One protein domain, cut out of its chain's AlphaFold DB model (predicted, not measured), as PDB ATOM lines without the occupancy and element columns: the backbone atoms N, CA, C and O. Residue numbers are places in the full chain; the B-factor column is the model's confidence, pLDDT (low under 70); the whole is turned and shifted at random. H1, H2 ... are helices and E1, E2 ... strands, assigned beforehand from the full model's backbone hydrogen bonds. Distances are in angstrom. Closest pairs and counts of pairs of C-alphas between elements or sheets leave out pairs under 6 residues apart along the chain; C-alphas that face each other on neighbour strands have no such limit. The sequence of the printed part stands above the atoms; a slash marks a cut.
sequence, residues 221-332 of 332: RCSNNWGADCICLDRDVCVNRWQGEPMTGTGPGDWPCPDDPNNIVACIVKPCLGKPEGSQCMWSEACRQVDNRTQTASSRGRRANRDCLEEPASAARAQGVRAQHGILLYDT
ATOM      1  N   ARG A 221      15.884 -19.026 -29.870       88.12
ATOM      2  CA  ARG A 221      16.638 -18.653 -28.663       88.12
ATOM      3  C   ARG A 221      16.218 -19.505 -27.472       88.12
ATOM      4  O   ARG A 221      15.028 -19.784 -27.307       88.12
ATOM      5  N   CYS A 222      17.172 -19.780 -26.588       91.00
ATOM      6  CA  CYS A 222      16.846 -20.255 -25.250       91.00
ATOM      7  C   CYS A 222      16.086 -19.206 -24.432       91.00
ATOM      8  O   CYS A 222      16.100 -18.007 -24.734       91.00
ATOM      9  N   SER A 223      15.478 -19.661 -23.339       88.31
ATOM     10  CA  SER A 223      14.850 -18.803 -22.343       88.31
ATOM     11  C   SER A 223      15.866 -17.859 -21.681       88.31
ATOM     12  O   SER A 223      17.067 -18.126 -21.616       88.31
ATOM     13  N   ASN A 224      15.365 -16.727 -21.176       77.50
ATOM     14  CA  ASN A 224      16.141 -15.536 -20.794       77.50
ATOM     15  C   ASN A 224      17.232 -15.737 -19.716       77.50
ATOM     16  O   ASN A 224      17.998 -14.811 -19.466       77.50
ATOM     17  N   ASN A 225      17.336 -16.917 -19.099       82.62
ATOM     18  CA  ASN A 225      18.318 -17.217 -18.050       82.62
ATOM     19  C   ASN A 225      19.522 -18.044 -18.532       82.62
ATOM     20  O   ASN A 225      20.446 -18.267 -17.756       82.62
ATOM     21  N   TRP A 226      19.532 -18.481 -19.794       87.00
ATOM     22  CA  TRP A 226      20.531 -19.422 -20.320       87.00
ATOM     23  C   TRP A 226      21.616 -18.779 -21.188       87.00
ATOM     24  O   TRP A 226      22.458 -19.472 -21.748       87.00
ATOM     25  N   GLY A 227      21.626 -17.448 -21.260       87.56
ATOM     26  CA  GLY A 227      22.570 -16.701 -22.084       87.56
ATOM     27  C   GLY A 227      22.056 -16.457 -23.502       87.56
ATOM     28  O   GLY A 227      21.013 -16.948 -23.928       87.56
ATOM     29  N   ALA A 228      22.771 -15.600 -24.227       86.81
ATOM     30  CA  ALA A 228      22.427 -15.224 -25.601       86.81
ATOM     31  C   ALA A 228      23.160 -16.080 -26.652       86.81
ATOM     32  O   ALA A 228      23.007 -15.874 -27.858       86.81
ATOM     33  N   ASP A 229      23.976 -17.001 -26.161       89.25
ATOM     34  CA  ASP A 229      24.901 -17.855 -26.877       89.25
ATOM     35  C   ASP A 229      24.429 -19.305 -27.010       89.25
ATOM     36  O   ASP A 229      25.141 -20.140 -27.564       89.25
ATOM     37  N   CYS A 230      23.231 -19.601 -26.519       91.62
ATOM     38  CA  CYS A 230      22.609 -20.895 -26.699       91.62
ATOM     39  C   CYS A 230      21.447 -20.814 -27.697       91.62
ATOM     40  O   CYS A 230      20.724 -19.813 -27.795       91.62
ATOM     41  N   ILE A 231      21.296 -21.893 -28.461       92.19
ATOM     42  CA  ILE A 231      20.292 -22.053 -29.513       92.19
ATOM     43  C   ILE A 231      19.552 -23.357 -29.244       92.19
ATOM     44  O   ILE A 231      20.187 -24.384 -29.013       92.19
ATOM     45  N   CYS A 232      18.225 -23.333 -29.283       92.75
ATOM     46  CA  CYS A 232      17.419 -24.536 -29.126       92.75
ATOM     47  C   CYS A 232      17.533 -25.392 -30.378       92.75
ATOM     48  O   CYS A 232      17.052 -25.003 -31.437       92.75
ATOM     49  N   LEU A 233      18.198 -26.539 -30.288       92.94
ATOM     50  CA  LEU A 233      18.384 -27.460 -31.404       92.94
ATOM     51  C   LEU A 233      18.079 -28.878 -30.952       92.94
ATOM     52  O   LEU A 233      18.163 -29.202 -29.773       92.94
ATOM     53  N   ASP A 234      17.775 -29.736 -31.915       93.81
ATOM     54  CA  ASP A 234      17.779 -31.170 -31.676       93.81
ATOM     55  C   ASP A 234      19.177 -31.629 -31.226       93.81
ATOM     56  O   ASP A 234      20.191 -31.160 -31.760       93.81
ATOM     57  N   ARG A 235      19.244 -32.520 -30.232       94.25
ATOM     58  CA  ARG A 235      20.496 -32.991 -29.630       94.25
ATOM     59  C   ARG A 235      21.438 -33.588 -30.666       94.25
ATOM     60  O   ARG A 235      22.637 -33.305 -30.622       94.25
ATOM     61  N   ASP A 236      20.911 -34.359 -31.611       94.62
ATOM     62  CA  ASP A 236      21.724 -34.990 -32.647       94.62
ATOM     63  C   ASP A 236      22.228 -33.953 -33.649       94.62
ATOM     64  O   ASP A 236      23.363 -34.039 -34.116       94.62
ATOM     65  N   VAL A 237      21.431 -32.926 -33.942       93.94
ATOM     66  CA  VAL A 237      21.870 -31.803 -34.779       93.94
ATOM     67  C   VAL A 237      22.953 -30.993 -34.064       93.94
ATOM     68  O   VAL A 237      23.963 -30.651 -34.681       93.94
ATOM     69  N   CYS A 238      22.784 -30.720 -32.770       94.56
ATOM     70  CA  CYS A 238      23.767 -30.004 -31.964       94.56
ATOM     71  C   CYS A 238      25.128 -30.712 -31.974       94.56
ATOM     72  O   CYS A 238      26.137 -30.114 -32.352       94.56
ATOM     73  N   VAL A 239      25.146 -32.003 -31.629       95.38
ATOM     74  CA  VAL A 239      26.386 -32.774 -31.487       95.38
ATOM     75  C   VAL A 239      26.994 -33.112 -32.847       95.38
ATOM     76  O   VAL A 239      28.180 -32.883 -33.062       95.38
ATOM     77  N   ASN A 240      26.203 -33.631 -33.788       95.50
ATOM     78  CA  ASN A 240      26.764 -34.200 -35.017       95.50
ATOM     79  C   ASN A 240      27.007 -33.152 -36.107       95.50
ATOM     80  O   ASN A 240      27.985 -33.250 -36.843       95.50
ATOM     81  N   ARG A 241      26.122 -32.152 -36.241       93.75
ATOM     82  CA  ARG A 241      26.238 -31.141 -37.307       93.75
ATOM     83  C   ARG A 241      27.054 -29.936 -36.869       93.75
ATOM     84  O   ARG A 241      27.868 -29.444 -37.645       93.75
ATOM     85  N   TRP A 242      26.812 -29.458 -35.653       91.62
ATOM     86  CA  TRP A 242      27.436 -28.234 -35.154       91.62
ATOM     87  C   TRP A 242      28.619 -28.485 -34.227       91.62
ATOM     88  O   TRP A 242      29.328 -27.533 -33.925       91.62
ATOM     89  N   GLN A 243      28.852 -29.734 -33.803       94.44
ATOM     90  CA  GLN A 243      29.886 -30.076 -32.818       94.44
ATOM     91  C   GLN A 243      29.751 -29.233 -31.539       94.44
ATOM     92  O   GLN A 243      30.739 -28.883 -30.898       94.44
ATOM     93  N   GLY A 244      28.515 -28.861 -31.201       94.25
ATOM     94  CA  GLY A 244      28.198 -28.060 -30.029       94.25
ATOM     95  C   GLY A 244      28.061 -28.905 -28.767       94.25
ATOM     96  O   GLY A 244      27.937 -30.131 -28.814       94.25
ATOM     97  N   GLU A 245      28.044 -28.225 -27.627       95.69
ATOM     98  CA  GLU A 245      27.801 -28.824 -26.322       95.69
ATOM     99  C   GLU A 245      26.297 -28.757 -25.997       95.69
ATOM    100  O   GLU A 245      25.751 -27.656 -25.839       95.69
ATOM    101  N   PRO A 246      25.596 -29.906 -25.920       94.88
ATOM    102  CA  PRO A 246      24.191 -29.940 -25.553       94.88
ATOM    103  C   PRO A 246      24.037 -29.770 -24.039       94.88
ATOM    104  O   PRO A 246      24.500 -30.591 -23.248       94.88
ATOM    105  N   MET A 247      23.321 -28.732 -23.631       92.38
ATOM    106  CA  MET A 247      22.942 -28.459 -22.255       92.38
ATOM    107  C   MET A 247      21.466 -28.778 -22.040       92.38
ATOM    108  O   MET A 247      20.592 -28.364 -22.802       92.38
ATOM    109  N   THR A 248      21.196 -29.497 -20.956       90.75
ATOM    110  CA  THR A 248      19.841 -29.809 -20.500       90.75
ATOM    111  C   THR A 248      19.581 -29.122 -19.168       90.75
ATOM    112  O   THR A 248      20.501 -28.912 -18.372       90.75
ATOM    113  N   GLY A 249      18.323 -28.754 -18.940       85.06
ATOM    114  CA  GLY A 249      17.870 -28.210 -17.667       85.06
ATOM    115  C   GLY A 249      18.106 -29.176 -16.511       85.06
ATOM    116  O   GLY A 249      18.062 -30.394 -16.687       85.06
ATOM    117  N   THR A 250      18.342 -28.654 -15.304       83.12
ATOM    118  CA  THR A 250      18.595 -29.519 -14.134       83.12
ATOM    119  C   THR A 250      17.325 -30.090 -13.498       83.12
ATOM    120  O   THR A 250      17.404 -31.028 -12.697       83.12
ATOM    121  N   GLY A 251      16.154 -29.558 -13.850       80.88
ATOM    122  CA  GLY A 251      14.872 -30.028 -13.345       80.88
ATOM    123  C   GLY A 251      13.663 -29.340 -13.990       80.88
ATOM    124  O   GLY A 251      13.818 -28.465 -14.843       80.88
ATOM    125  N   PRO A 252      12.443 -29.730 -13.580       79.56
ATOM    126  CA  PRO A 252      11.203 -29.159 -14.098       79.56
ATOM    127  C   PRO A 252      11.150 -27.638 -13.906       79.56
ATOM    128  O   PRO A 252      11.302 -27.150 -12.788       79.56
ATOM    129  N   GLY A 253      10.908 -26.899 -14.992       80.62
ATOM    130  CA  GLY A 253      10.833 -25.431 -14.984       80.62
ATOM    131  C   GLY A 253      12.173 -24.718 -15.192       80.62
ATOM    132  O   GLY A 253      12.180 -23.503 -15.359       80.62
ATOM    133  N   ASP A 254      13.281 -25.460 -15.244       84.94
ATOM    134  CA  ASP A 254      14.622 -24.959 -15.563       84.94
ATOM    135  C   ASP A 254      15.054 -25.420 -16.964       84.94
ATOM    136  O   ASP A 254      16.190 -25.822 -17.183       84.94
ATOM    137  N   TRP A 255      14.124 -25.449 -17.920       86.12
ATOM    138  CA  TRP A 255      14.432 -25.886 -19.279       86.12
ATOM    139  C   TRP A 255      14.994 -24.716 -20.094       86.12
ATOM    140  O   TRP A 255      14.377 -23.642 -20.137       86.12
ATOM    141  N   PRO A 256      16.156 -24.888 -20.749       89.56
ATOM    142  CA  PRO A 256      16.689 -23.867 -21.638       89.56
ATOM    143  C   PRO A 256      15.747 -23.582 -22.804       89.56
ATOM    144  O   PRO A 256      15.636 -22.433 -23.228       89.56
ATOM    145  N   CYS A 257      15.050 -24.602 -23.294       91.00
ATOM    146  CA  CYS A 257      14.140 -24.515 -24.420       91.00
ATOM    147  C   CYS A 257      12.699 -24.699 -23.923       91.00
ATOM    148  O   CYS A 257      12.368 -25.751 -23.373       91.00
ATOM    149  N   PRO A 258      11.846 -23.659 -24.009       75.00
ATOM    150  CA  PRO A 258      10.425 -23.812 -23.733       75.00
ATOM    151  C   PRO A 258       9.823 -24.856 -24.675       75.00
ATOM    152  O   PRO A 258      10.138 -24.852 -25.856       75.00
ATOM    153  N   ASP A 259       8.955 -25.717 -24.148       68.88
ATOM    154  CA  ASP A 259       8.238 -26.748 -24.906       68.88
ATOM    155  C   ASP A 259       9.101 -27.886 -25.480       68.88
ATOM    156  O   ASP A 259       8.766 -28.400 -26.538       68.88
ATOM    157  N   ASP A 260      10.164 -28.324 -24.792       62.34
ATOM    158  CA  ASP A 260      10.994 -29.467 -25.217       62.34
ATOM    159  C   ASP A 260      10.160 -30.750 -25.463       62.34
ATOM    160  O   ASP A 260       9.765 -31.422 -24.499       62.34
ATOM    161  N   PRO A 261       9.939 -31.207 -26.717       61.06
ATOM    162  CA  PRO A 261       9.836 -32.640 -26.945       61.06
ATOM    163  C   PRO A 261      11.218 -33.239 -26.647       61.06
ATOM    164  O   PRO A 261      12.227 -32.595 -26.911       61.06
ATOM    165  N   ASN A 262      11.263 -34.466 -26.116       74.38
ATOM    166  CA  ASN A 262      12.412 -35.165 -25.500       74.38
ATOM    167  C   ASN A 262      13.826 -35.056 -26.141       74.38
ATOM    168  O   ASN A 262      14.769 -35.574 -25.546       74.38
ATOM    169  N   ASN A 263      14.003 -34.456 -27.323       88.31
ATOM    170  CA  ASN A 263      15.288 -34.320 -28.007       88.31
ATOM    171  C   ASN A 263      15.750 -32.878 -28.275       88.31
ATOM    172  O   ASN A 263      16.845 -32.702 -28.803       88.31
ATOM    173  N   ILE A 264      14.961 -31.851 -27.952       90.94
ATOM    174  CA  ILE A 264      15.414 -30.462 -28.093       90.94
ATOM    175  C   ILE A 264      16.225 -30.080 -26.845       90.94
ATOM    176  O   ILE A 264      15.933 -30.507 -25.731       90.94
ATOM    177  N   VAL A 265      17.354 -29.403 -27.053       92.62
ATOM    178  CA  VAL A 265      18.318 -29.033 -26.009       92.62
ATOM    179  C   VAL A 265      18.898 -27.650 -26.302       92.62
ATOM    180  O   VAL A 265      18.941 -27.212 -27.458       92.62
ATOM    181  N   ALA A 266      19.411 -26.962 -25.277       94.06
ATOM    182  CA  ALA A 266      20.262 -25.798 -25.517       94.06
ATOM    183  C   ALA A 266      21.575 -26.269 -26.130       94.06
ATOM    184  O   ALA A 266      22.303 -27.039 -25.518       94.06
ATOM    185  N   CYS A 267      21.914 -25.773 -27.308       94.62
ATOM    186  CA  CYS A 267      23.189 -26.041 -27.944       94.62
ATOM    187  C   CYS A 267      24.088 -24.811 -27.846       94.62
ATOM    188  O   CYS A 267      23.713 -23.740 -28.332       94.62
ATOM    189  N   ILE A 268      25.275 -24.963 -27.254       94.44
ATOM    190  CA  ILE A 268      26.343 -23.958 -27.326       94.44
ATOM    191  C   ILE A 268      27.361 -24.415 -28.365       94.44
ATOM    192  O   ILE A 268      27.973 -25.469 -28.216       94.44
ATOM    193  N   VAL A 269      27.583 -23.609 -29.401       93.62
ATOM    194  CA  VAL A 269      28.523 -23.937 -30.480       93.62
ATOM    195  C   VAL A 269      29.808 -23.125 -30.303       93.62
ATOM    196  O   VAL A 269      29.813 -21.903 -30.486       93.62
ATOM    197  N   LYS A 270      30.882 -23.817 -29.904       91.62
ATOM    198  CA  LYS A 270      32.222 -23.268 -29.649       91.62
ATOM    199  C   LYS A 270      33.301 -24.287 -30.070       91.62
ATOM    200  O   LYS A 270      33.346 -25.357 -29.467       91.62
ATOM    201  N   PRO A 271      34.211 -23.962 -31.008       90.50
ATOM    202  CA  PRO A 271      34.198 -22.785 -31.872       90.50
ATOM    203  C   PRO A 271      33.064 -22.837 -32.903       90.50
ATOM    204  O   PRO A 271      32.464 -23.885 -33.138       90.50
ATOM    205  N   CYS A 272      32.781 -21.713 -33.556       87.12
ATOM    206  CA  CYS A 272      31.927 -21.747 -34.739       87.12
ATOM    207  C   CYS A 272      32.589 -22.553 -35.866       87.12
ATOM    208  O   CYS A 272      33.790 -22.426 -36.108       87.12
ATOM    209  N   LEU A 273      31.802 -23.342 -36.604       85.50
ATOM    210  CA  LEU A 273      32.323 -24.148 -37.708       85.50
ATOM    211  C   LEU A 273      33.020 -23.246 -38.748       85.50
ATOM    212  O   LEU A 273      32.414 -22.319 -39.288       85.50
ATOM    213  N   GLY A 274      34.305 -23.501 -39.012       86.44
ATOM    214  CA  GLY A 274      35.111 -22.706 -39.948       86.44
ATOM    215  C   GLY A 274      35.584 -21.344 -39.416       86.44
ATOM    216  O   GLY A 274      35.961 -20.481 -40.212       86.44
ATOM    217  N   LYS A 275      35.551 -21.127 -38.097       88.19
ATOM    218  CA  LYS A 275      36.052 -19.921 -37.416       88.19
ATOM    219  C   LYS A 275      37.231 -20.259 -36.491       88.19
ATOM    220  O   LYS A 275      37.405 -21.433 -36.160       88.19
ATOM    221  N   PRO A 276      38.076 -19.277 -36.114       88.50
ATOM    222  CA  PRO A 276      39.240 -19.540 -35.272       88.50
ATOM    223  C   PRO A 276      38.851 -20.034 -33.874       88.50
ATOM    224  O   PRO A 276      37.717 -19.858 -33.409       88.50
ATOM    225  N   GLU A 277      39.823 -20.656 -33.204       84.00
ATOM    226  CA  GLU A 277      39.716 -21.059 -31.803       84.00
ATOM    227  C   GLU A 277      39.416 -19.827 -30.940       84.00
ATOM    228  O   GLU A 277      40.163 -18.853 -30.954       84.00
ATOM    229  N   GLY A 278      38.291 -19.857 -30.225       85.62
ATOM    230  CA  GLY A 278      37.792 -18.725 -29.438       85.62
ATOM    231  C   GLY A 278      36.460 -18.172 -29.940       85.62
ATOM    232  O   GLY A 278      35.684 -17.679 -29.134       85.62
ATOM    233  N   SER A 279      36.133 -18.345 -31.221       86.44
ATOM    234  CA  SER A 279      34.833 -17.933 -31.762       86.44
ATOM    235  C   SER A 279      33.652 -18.612 -31.050       86.44
ATOM    236  O   SER A 279      33.733 -19.762 -30.615       86.44
ATOM    237  N   GLN A 280      32.525 -17.913 -30.941       86.00
ATOM    238  CA  GLN A 280      31.298 -18.454 -30.359       86.00
ATOM    239  C   GLN A 280      30.110 -18.097 -31.240       86.00
ATOM    240  O   GLN A 280      29.938 -16.942 -31.622       86.00
ATOM    241  N   CYS A 281      29.247 -19.071 -31.524       85.88
ATOM    242  CA  CYS A 281      28.043 -18.780 -32.294       85.88
ATOM    243  C   CYS A 281      26.980 -18.236 -31.352       85.88
ATOM    244  O   CYS A 281      26.727 -18.807 -30.291       85.88
ATOM    245  N   MET A 282      26.370 -17.120 -31.735       87.19
ATOM    246  CA  MET A 282      25.328 -16.482 -30.945       87.19
ATOM    247  C   MET A 282      24.075 -16.321 -31.789       87.19
ATOM    248  O   MET A 282      24.108 -16.318 -33.020       87.19
ATOM    249  N   TRP A 283      22.934 -16.159 -31.126       82.75
ATOM    250  CA  TRP A 283      21.718 -15.850 -31.860       82.75
ATOM    251  C   TRP A 283      21.821 -14.480 -32.545       82.75
ATOM    252  O   TRP A 283      22.394 -13.541 -31.990       82.75
ATOM    253  N   SER A 284      21.207 -14.328 -33.718       80.50
ATOM    254  CA  SER A 284      21.343 -13.138 -34.569       80.50
ATOM    255  C   SER A 284      21.063 -11.806 -33.860       80.50
ATOM    256  O   SER A 284      21.757 -10.807 -34.035       80.50
ATOM    257  N   GLU A 285      20.063 -11.777 -32.987       80.12
ATOM    258  CA  GLU A 285      19.722 -10.582 -32.211       80.12
ATOM    259  C   GLU A 285      20.742 -10.284 -31.102       80.12
ATOM    260  O   GLU A 285      20.867  -9.138 -30.675       80.12
ATOM    261  N   ALA A 286      21.450 -11.305 -30.605       80.12
ATOM    262  CA  ALA A 286      22.493 -11.146 -29.593       80.12
ATOM    263  C   ALA A 286      23.688 -10.435 -30.217       80.12
ATOM    264  O   ALA A 286      24.180  -9.455 -29.659       80.12
ATOM    265  N   CYS A 287      24.059 -10.874 -31.421       77.00
ATOM    266  CA  CYS A 287      25.067 -10.243 -32.260       77.00
ATOM    267  C   CYS A 287      24.781  -8.743 -32.434       77.00
ATOM    268  O   CYS A 287      25.613  -7.909 -32.079       77.00
ATOM    269  N   ARG A 288      23.548  -8.372 -32.813       81.19
ATOM    270  CA  ARG A 288      23.161  -6.954 -32.983       81.19
ATOM    271  C   ARG A 288      23.311  -6.115 -31.708       81.19
ATOM    272  O   ARG A 288      23.615  -4.925 -31.783       81.19
ATOM    273  N   GLN A 289      23.093  -6.695 -30.526       77.56
ATOM    274  CA  GLN A 289      23.289  -5.972 -29.263       77.56
ATOM    275  C   GLN A 289      24.769  -5.723 -28.960       77.56
ATOM    276  O   GLN A 289      25.117  -4.654 -28.445       77.56
ATOM    277  N   VAL A 290      25.637  -6.688 -29.278       75.19
ATOM    278  CA  VAL A 290      27.087  -6.536 -29.111       75.19
ATOM    279  C   VAL A 290      27.623  -5.472 -30.067       75.19
ATOM    280  O   VAL A 290      28.411  -4.622 -29.636       75.19
ATOM    281  N   ASP A 291      27.124  -5.431 -31.303       75.44
ATOM    282  CA  ASP A 291      27.479  -4.398 -32.281       75.44
ATOM    283  C   ASP A 291      27.103  -3.000 -31.790       75.44
ATOM    284  O   ASP A 291      27.949  -2.107 -31.777       75.44
ATOM    285  N   ASN A 292      25.881  -2.802 -31.287       73.31
ATOM    286  CA  ASN A 292      25.437  -1.492 -30.793       73.31
ATOM    287  C   ASN A 292      26.274  -0.990 -29.600       73.31
ATOM    288  O   ASN A 292      26.631   0.193 -29.525       73.31
ATOM    289  N   ARG A 293      26.639  -1.884 -28.668       72.25
ATOM    290  CA  ARG A 293      27.538  -1.531 -27.553       72.25
ATOM    291  C   ARG A 293      28.942  -1.207 -28.053       72.25
ATOM    292  O   ARG A 293      29.558  -0.251 -27.579       72.25
ATOM    293  N   THR A 294      29.432  -1.973 -29.023       67.88
ATOM    294  CA  THR A 294      30.768  -1.783 -29.590       67.88
ATOM    295  C   THR A 294      30.840  -0.498 -30.415       67.88
ATOM    296  O   THR A 294      31.814   0.231 -30.276       67.88
ATOM    297  N   GLN A 295      29.806  -0.136 -31.178       64.88
ATOM    298  CA  GLN A 295      29.735   1.146 -31.894       64.88
ATOM    299  C   GLN A 295      29.760   2.338 -30.933       64.88
ATOM    300  O   GLN A 295      30.489   3.305 -31.161       64.88
ATOM    301  N   THR A 296      29.053   2.237 -29.804       66.69
ATOM    302  CA  THR A 296      29.090   3.275 -28.763       66.69
ATOM    303  C   THR A 296      30.506   3.433 -28.187       66.69
ATOM    304  O   THR A 296      30.980   4.555 -28.001       66.69
ATOM    305  N   ALA A 297      31.226   2.325 -27.979       60.41
ATOM    306  CA  ALA A 297      32.601   2.328 -27.469       60.41
ATOM    307  C   ALA A 297      33.663   2.716 -28.525       60.41
ATOM    308  O   ALA A 297      34.677   3.330 -28.190       60.41
ATOM    309  N   SER A 298      33.437   2.391 -29.802       55.56
ATOM    310  CA  SER A 298      34.392   2.596 -30.901       55.56
ATOM    311  C   SER A 298      34.480   4.054 -31.366       55.56
ATOM    312  O   SER A 298      35.478   4.445 -31.974       55.56
ATOM    313  N   SER A 299      33.538   4.908 -30.949       56.62
ATOM    314  CA  SER A 299      33.653   6.372 -31.071       56.62
ATOM    315  C   SER A 299      34.922   6.958 -30.412       56.62
ATOM    316  O   SER A 299      35.264   8.110 -30.666       56.62
ATOM    317  N   ARG A 300      35.666   6.167 -29.615       58.03
ATOM    318  CA  ARG A 300      36.956   6.538 -28.996       58.03
ATOM    319  C   ARG A 300      38.205   5.855 -29.582       58.03
ATOM    320  O   ARG A 300      39.262   5.899 -28.962       58.03
ATOM    321  N   GLY A 301      38.138   5.285 -30.788       43.75
ATOM    322  CA  GLY A 301      39.341   5.133 -31.622       43.75
ATOM    323  C   GLY A 301      40.198   3.875 -31.436       43.75
ATOM    324  O   GLY A 301      41.421   3.968 -31.513       43.75
ATOM    325  N   ARG A 302      39.597   2.686 -31.278       45.12
ATOM    326  CA  ARG A 302      40.241   1.408 -31.663       45.12
ATOM    327  C   ARG A 302      39.208   0.472 -32.290       45.12
ATOM    328  O   ARG A 302      38.172   0.197 -31.687       45.12
ATOM    329  N   ARG A 303      39.479   0.008 -33.513       44.03
ATOM    330  CA  ARG A 303      38.686  -1.025 -34.195       44.03
ATOM    331  C   ARG A 303      39.012  -2.370 -33.551       44.03
ATOM    332  O   ARG A 303      40.099  -2.893 -33.764       44.03
ATOM    333  N   ALA A 304      38.100  -2.899 -32.744       49.22
ATOM    334  CA  ALA A 304      38.083  -4.327 -32.462       49.22
ATOM    335  C   ALA A 304      37.440  -5.010 -33.675       49.22
ATOM    336  O   ALA A 304      36.349  -4.611 -34.082       49.22
ATOM    337  N   ASN A 305      38.147  -5.968 -34.270       43.88
ATOM    338  CA  ASN A 305      37.665  -6.787 -35.378       43.88
ATOM    339  C   ASN A 305      36.574  -7.706 -34.815       43.88
ATOM    340  O   ASN A 305      36.876  -8.660 -34.107       43.88
ATOM    341  N   ARG A 306      35.313  -7.324 -34.995       52.69
ATOM    342  CA  ARG A 306      34.141  -8.003 -34.438       52.69
ATOM    343  C   ARG A 306      33.123  -8.102 -35.559       52.69
ATOM    344  O   ARG A 306      32.311  -7.200 -35.734       52.69
ATOM    345  N   ASP A 307      33.249  -9.151 -36.361       51.59
ATOM    346  CA  ASP A 307      32.413  -9.362 -37.538       51.59
ATOM    347  C   ASP A 307      31.316 -10.384 -37.220       51.59
ATOM    348  O   ASP A 307      31.563 -11.587 -37.124       51.59
ATOM    349  N   CYS A 308      30.083  -9.894 -37.081       54.53
ATOM    350  CA  CYS A 308      28.868 -10.701 -37.153       54.53
ATOM    351  C   CYS A 308      28.700 -11.189 -38.596       54.53
ATOM    352  O   CYS A 308      28.100 -10.502 -39.423       54.53
ATOM    353  N   LEU A 309      29.266 -12.344 -38.937       41.53
ATOM    354  CA  LEU A 309      29.143 -12.874 -40.291       41.53
ATOM    355  C   LEU A 309      27.783 -13.561 -40.435       41.53
ATOM    356  O   LEU A 309      27.546 -14.625 -39.859       41.53
ATOM    357  N   GLU A 310      26.888 -12.928 -41.201       42.66
ATOM    358  CA  GLU A 310      25.708 -13.593 -41.752       42.66
ATOM    359  C   GLU A 310      26.160 -14.773 -42.610       42.66
ATOM    360  O   GLU A 310      27.012 -14.622 -43.489       42.66
ATOM    361  N   GLU A 311      25.597 -15.962 -42.365       38.91
ATOM    362  CA  GLU A 311      25.680 -17.023 -43.362       38.91
ATOM    363  C   GLU A 311      25.048 -16.476 -44.652       38.91
ATOM    364  O   GLU A 311      23.919 -15.968 -44.614       38.91
ATOM    365  N   PRO A 312      25.733 -16.528 -45.805       34.06
ATOM    366  CA  PRO A 312      25.105 -16.119 -47.040       34.06
ATOM    367  C   PRO A 312      23.942 -17.085 -47.286       34.06
ATOM    368  O   PRO A 312      24.130 -18.295 -47.406       34.06
ATOM    369  N   ALA A 313      22.724 -16.552 -47.397       40.56
ATOM    370  CA  ALA A 313      21.492 -17.296 -47.684       40.56
ATOM    371  C   ALA A 313      21.523 -18.119 -49.003       40.56
ATOM    372  O   ALA A 313      20.502 -18.648 -49.447       40.56
ATOM    373  N   SER A 314      22.679 -18.229 -49.660       34.91
ATOM    374  CA  SER A 314      22.933 -19.004 -50.867       34.91
ATOM    375  C   SER A 314      23.122 -20.507 -50.619       34.91
ATOM    376  O   SER A 314      22.808 -21.273 -51.528       34.91
ATOM    377  N   ALA A 315      23.534 -20.964 -49.427       36.41
ATOM    378  CA  ALA A 315      23.692 -22.404 -49.153       36.41
ATOM    379  C   ALA A 315      22.355 -23.136 -48.892       36.41
ATOM    380  O   ALA A 315      22.214 -24.316 -49.213       36.41
ATOM    381  N   ALA A 316      21.324 -22.435 -48.402       37.03
ATOM    382  CA  ALA A 316      20.001 -23.018 -48.138       37.03
ATOM    383  C   ALA A 316      19.133 -23.217 -49.401       37.03
ATOM    384  O   ALA A 316      18.120 -23.917 -49.359       37.03
ATOM    385  N   ARG A 317      19.514 -22.644 -50.553       36.66
ATOM    386  CA  ARG A 317      18.723 -22.757 -51.795       36.66
ATOM    387  C   ARG A 317      18.771 -24.138 -52.453       36.66
ATOM    388  O   ARG A 317      17.889 -24.431 -53.252       36.66
ATOM    389  N   ALA A 318      19.733 -24.994 -52.108       38.44
ATOM    390  CA  ALA A 318      19.862 -26.317 -52.725       38.44
ATOM    391  C   ALA A 318      18.910 -27.386 -52.147       38.44
ATOM    392  O   ALA A 318      18.802 -28.460 -52.729       38.44
ATOM    393  N   GLN A 319      18.209 -27.122 -51.033       37.44
ATOM    394  CA  GLN A 319      17.396 -28.141 -50.344       37.44
ATOM    395  C   GLN A 319      15.899 -27.818 -50.221       37.44
ATOM    396  O   GLN A 319      15.175 -28.566 -49.577       37.44
ATOM    397  N   GLY A 320      15.393 -26.727 -50.808       29.75
ATOM    398  CA  GLY A 320      13.954 -26.406 -50.764       29.75
ATOM    399  C   GLY A 320      13.388 -26.105 -49.364       29.75
ATOM    400  O   GLY A 320      12.204 -25.806 -49.232       29.75
ATOM    401  N   VAL A 321      14.222 -26.119 -48.323       32.91
ATOM    402  CA  VAL A 321      13.868 -25.700 -46.969       32.91
ATOM    403  C   VAL A 321      14.061 -24.188 -46.893       32.91
ATOM    404  O   VAL A 321      15.182 -23.686 -46.982       32.91
ATOM    405  N   ARG A 322      12.968 -23.430 -46.754       36.34
ATOM    406  CA  ARG A 322      13.048 -22.001 -46.415       36.34
ATOM    407  C   ARG A 322      13.782 -21.875 -45.076       36.34
ATOM    408  O   ARG A 322      13.210 -22.194 -44.041       36.34
ATOM    409  N   ALA A 323      15.020 -21.384 -45.100       37.03
ATOM    410  CA  ALA A 323      15.719 -20.926 -43.906       37.03
ATOM    411  C   ALA A 323      14.941 -19.731 -43.338       37.03
ATOM    412  O   ALA A 323      15.067 -18.614 -43.837       37.03
ATOM    413  N   GLN A 324      14.053 -19.972 -42.372       42.62
ATOM    414  CA  GLN A 324      13.240 -18.894 -41.809       42.62
ATOM    415  C   GLN A 324      14.001 -18.024 -40.806       42.62
ATOM    416  O   GLN A 324      13.605 -16.879 -40.631       42.62
ATOM    417  N   HIS A 325      15.115 -18.463 -40.214       54.12
ATOM    418  CA  HIS A 325      15.862 -17.645 -39.255       54.12
ATOM    419  C   HIS A 325      17.363 -17.962 -39.333       54.12
ATOM    420  O   HIS A 325      17.771 -19.103 -39.140       54.12
ATOM    421  N   GLY A 326      18.176 -16.961 -39.687       49.91
ATOM    422  CA  GLY A 326      19.627 -17.103 -39.844       49.91
ATOM    423  C   GLY A 326      20.350 -17.127 -38.498       49.91
ATOM    424  O   GLY A 326      20.163 -16.232 -37.671       49.91
ATOM    425  N   ILE A 327      21.186 -18.144 -38.293       54.09
ATOM    426  CA  ILE A 327      22.186 -18.191 -37.222       54.09
ATOM    427  C   ILE A 327      23.344 -17.273 -37.647       54.09
ATOM    428  O   ILE A 327      23.797 -17.357 -38.787       54.09
ATOM    429  N   LEU A 328      23.801 -16.377 -36.763       53.56
ATOM    430  CA  LEU A 328      24.937 -15.486 -37.034       53.56
ATOM    431  C   LEU A 328      26.183 -15.981 -36.299       53.56
ATOM    432  O   LEU A 328      26.122 -16.385 -35.137       53.56
ATOM    433  N   LEU A 329      27.323 -15.967 -36.986       45.44
ATOM    434  CA  LEU A 329      28.600 -16.447 -36.452       45.44
ATOM    435  C   LEU A 329      29.388 -15.264 -35.876       45.44
ATOM    436  O   LEU A 329      29.400 -14.192 -36.485       45.44
ATOM    437  N   TYR A 330      30.064 -15.458 -34.739       41.56
ATOM    438  CA  TYR A 330      30.830 -14.404 -34.068       41.56
ATOM    439  C   TYR A 330      32.235 -14.871 -33.669       41.56
ATOM    440  O   TYR A 330      32.428 -16.015 -33.257       41.56
ATOM    441  N   ASP A 331      33.209 -13.968 -33.781       33.50
ATOM    442  CA  ASP A 331      34.614 -14.147 -33.395       33.50
ATOM    443  C   ASP A 331      34.911 -13.237 -32.188       33.50
ATOM    444  O   ASP A 331      34.604 -12.040 -32.240       33.50
ATOM    445  N   THR A 332      35.385 -13.795 -31.067       47.16
ATOM    446  CA  THR A 332      35.546 -13.054 -29.794       47.16
ATOM    447  C   THR A 332      36.987 -12.729 -29.474       47.16
ATOM    448  O   THR A 332      37.807 -13.668 -29.539       47.16
TER     449      THR A 332
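This is residues 221 to 332 of the 332 residues of an uncharacterized protein of Myceliophthora thermophila (strain ATCC 42464 / BCRC 31852 / DSM 1799) (UniProt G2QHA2). This loop-rich domain with little regular structure has a small sheet, E1-E3-E2, with H1 over one face, and an arm, H2, running out from the strand pair E4-E5; residues 299 to 327 return from H2 to E5, with 316 to 321 sticking out. The printed part has 112 residues, 41 in named elements, along the chain E1, H1, E2, E3, E4, H2, E5; the class is mixed, both sheets antiparallel. It is only just compact, close to loose, with radius of gyration of the C-alphas 15.4 A and spans of 49 by 37 by 25 A.

E1, residues 230 to 234, and E3, residues 264 to 268, are antiparallel, N 231 and O 267 being 3.0 A apart. E2, residues 245 to 247, forms a hairpin with E3, N 247 and O 266 being 2.7 A apart. H1, residues 235 to 241, stands up from this sheet at 44 degrees; its closest C-alphas to E3 are Cys 238 and Cys 267, 5.7 A. E1, H1 and E2 form a split strand-helix-strand unit, E3 lying between its two strands, with a right-handed crossover. E4, residues 280 to 282, and E5, residues 328 to 330, are antiparallel, N 280 and O 330 being 3.0 A apart. H2, residues 284 to 298, comes closest to E5 at the C-alphas of Ser 284 and Leu 328, 5.0 A. In H1 and H2 every O i to N i+4 pair is within hydrogen-bond range.

E1 begins at C-alpha 230 (22.609, -20.895, -26.699) and E5 ends at C-alpha 330 (30.830, -14.404, -34.068). E1 is 12.4 A long, E3 12.7 A and H2 20.8 A.

The C-alphas of Asn 262 and Gly 301, the two farthest apart, are 48.9 A apart. The printed part has no cut; the links E2 to E3, E3 to E4 and H2 to E5 are long. Residues 259 to 261 and 294 to 332 have pLDDT under 70.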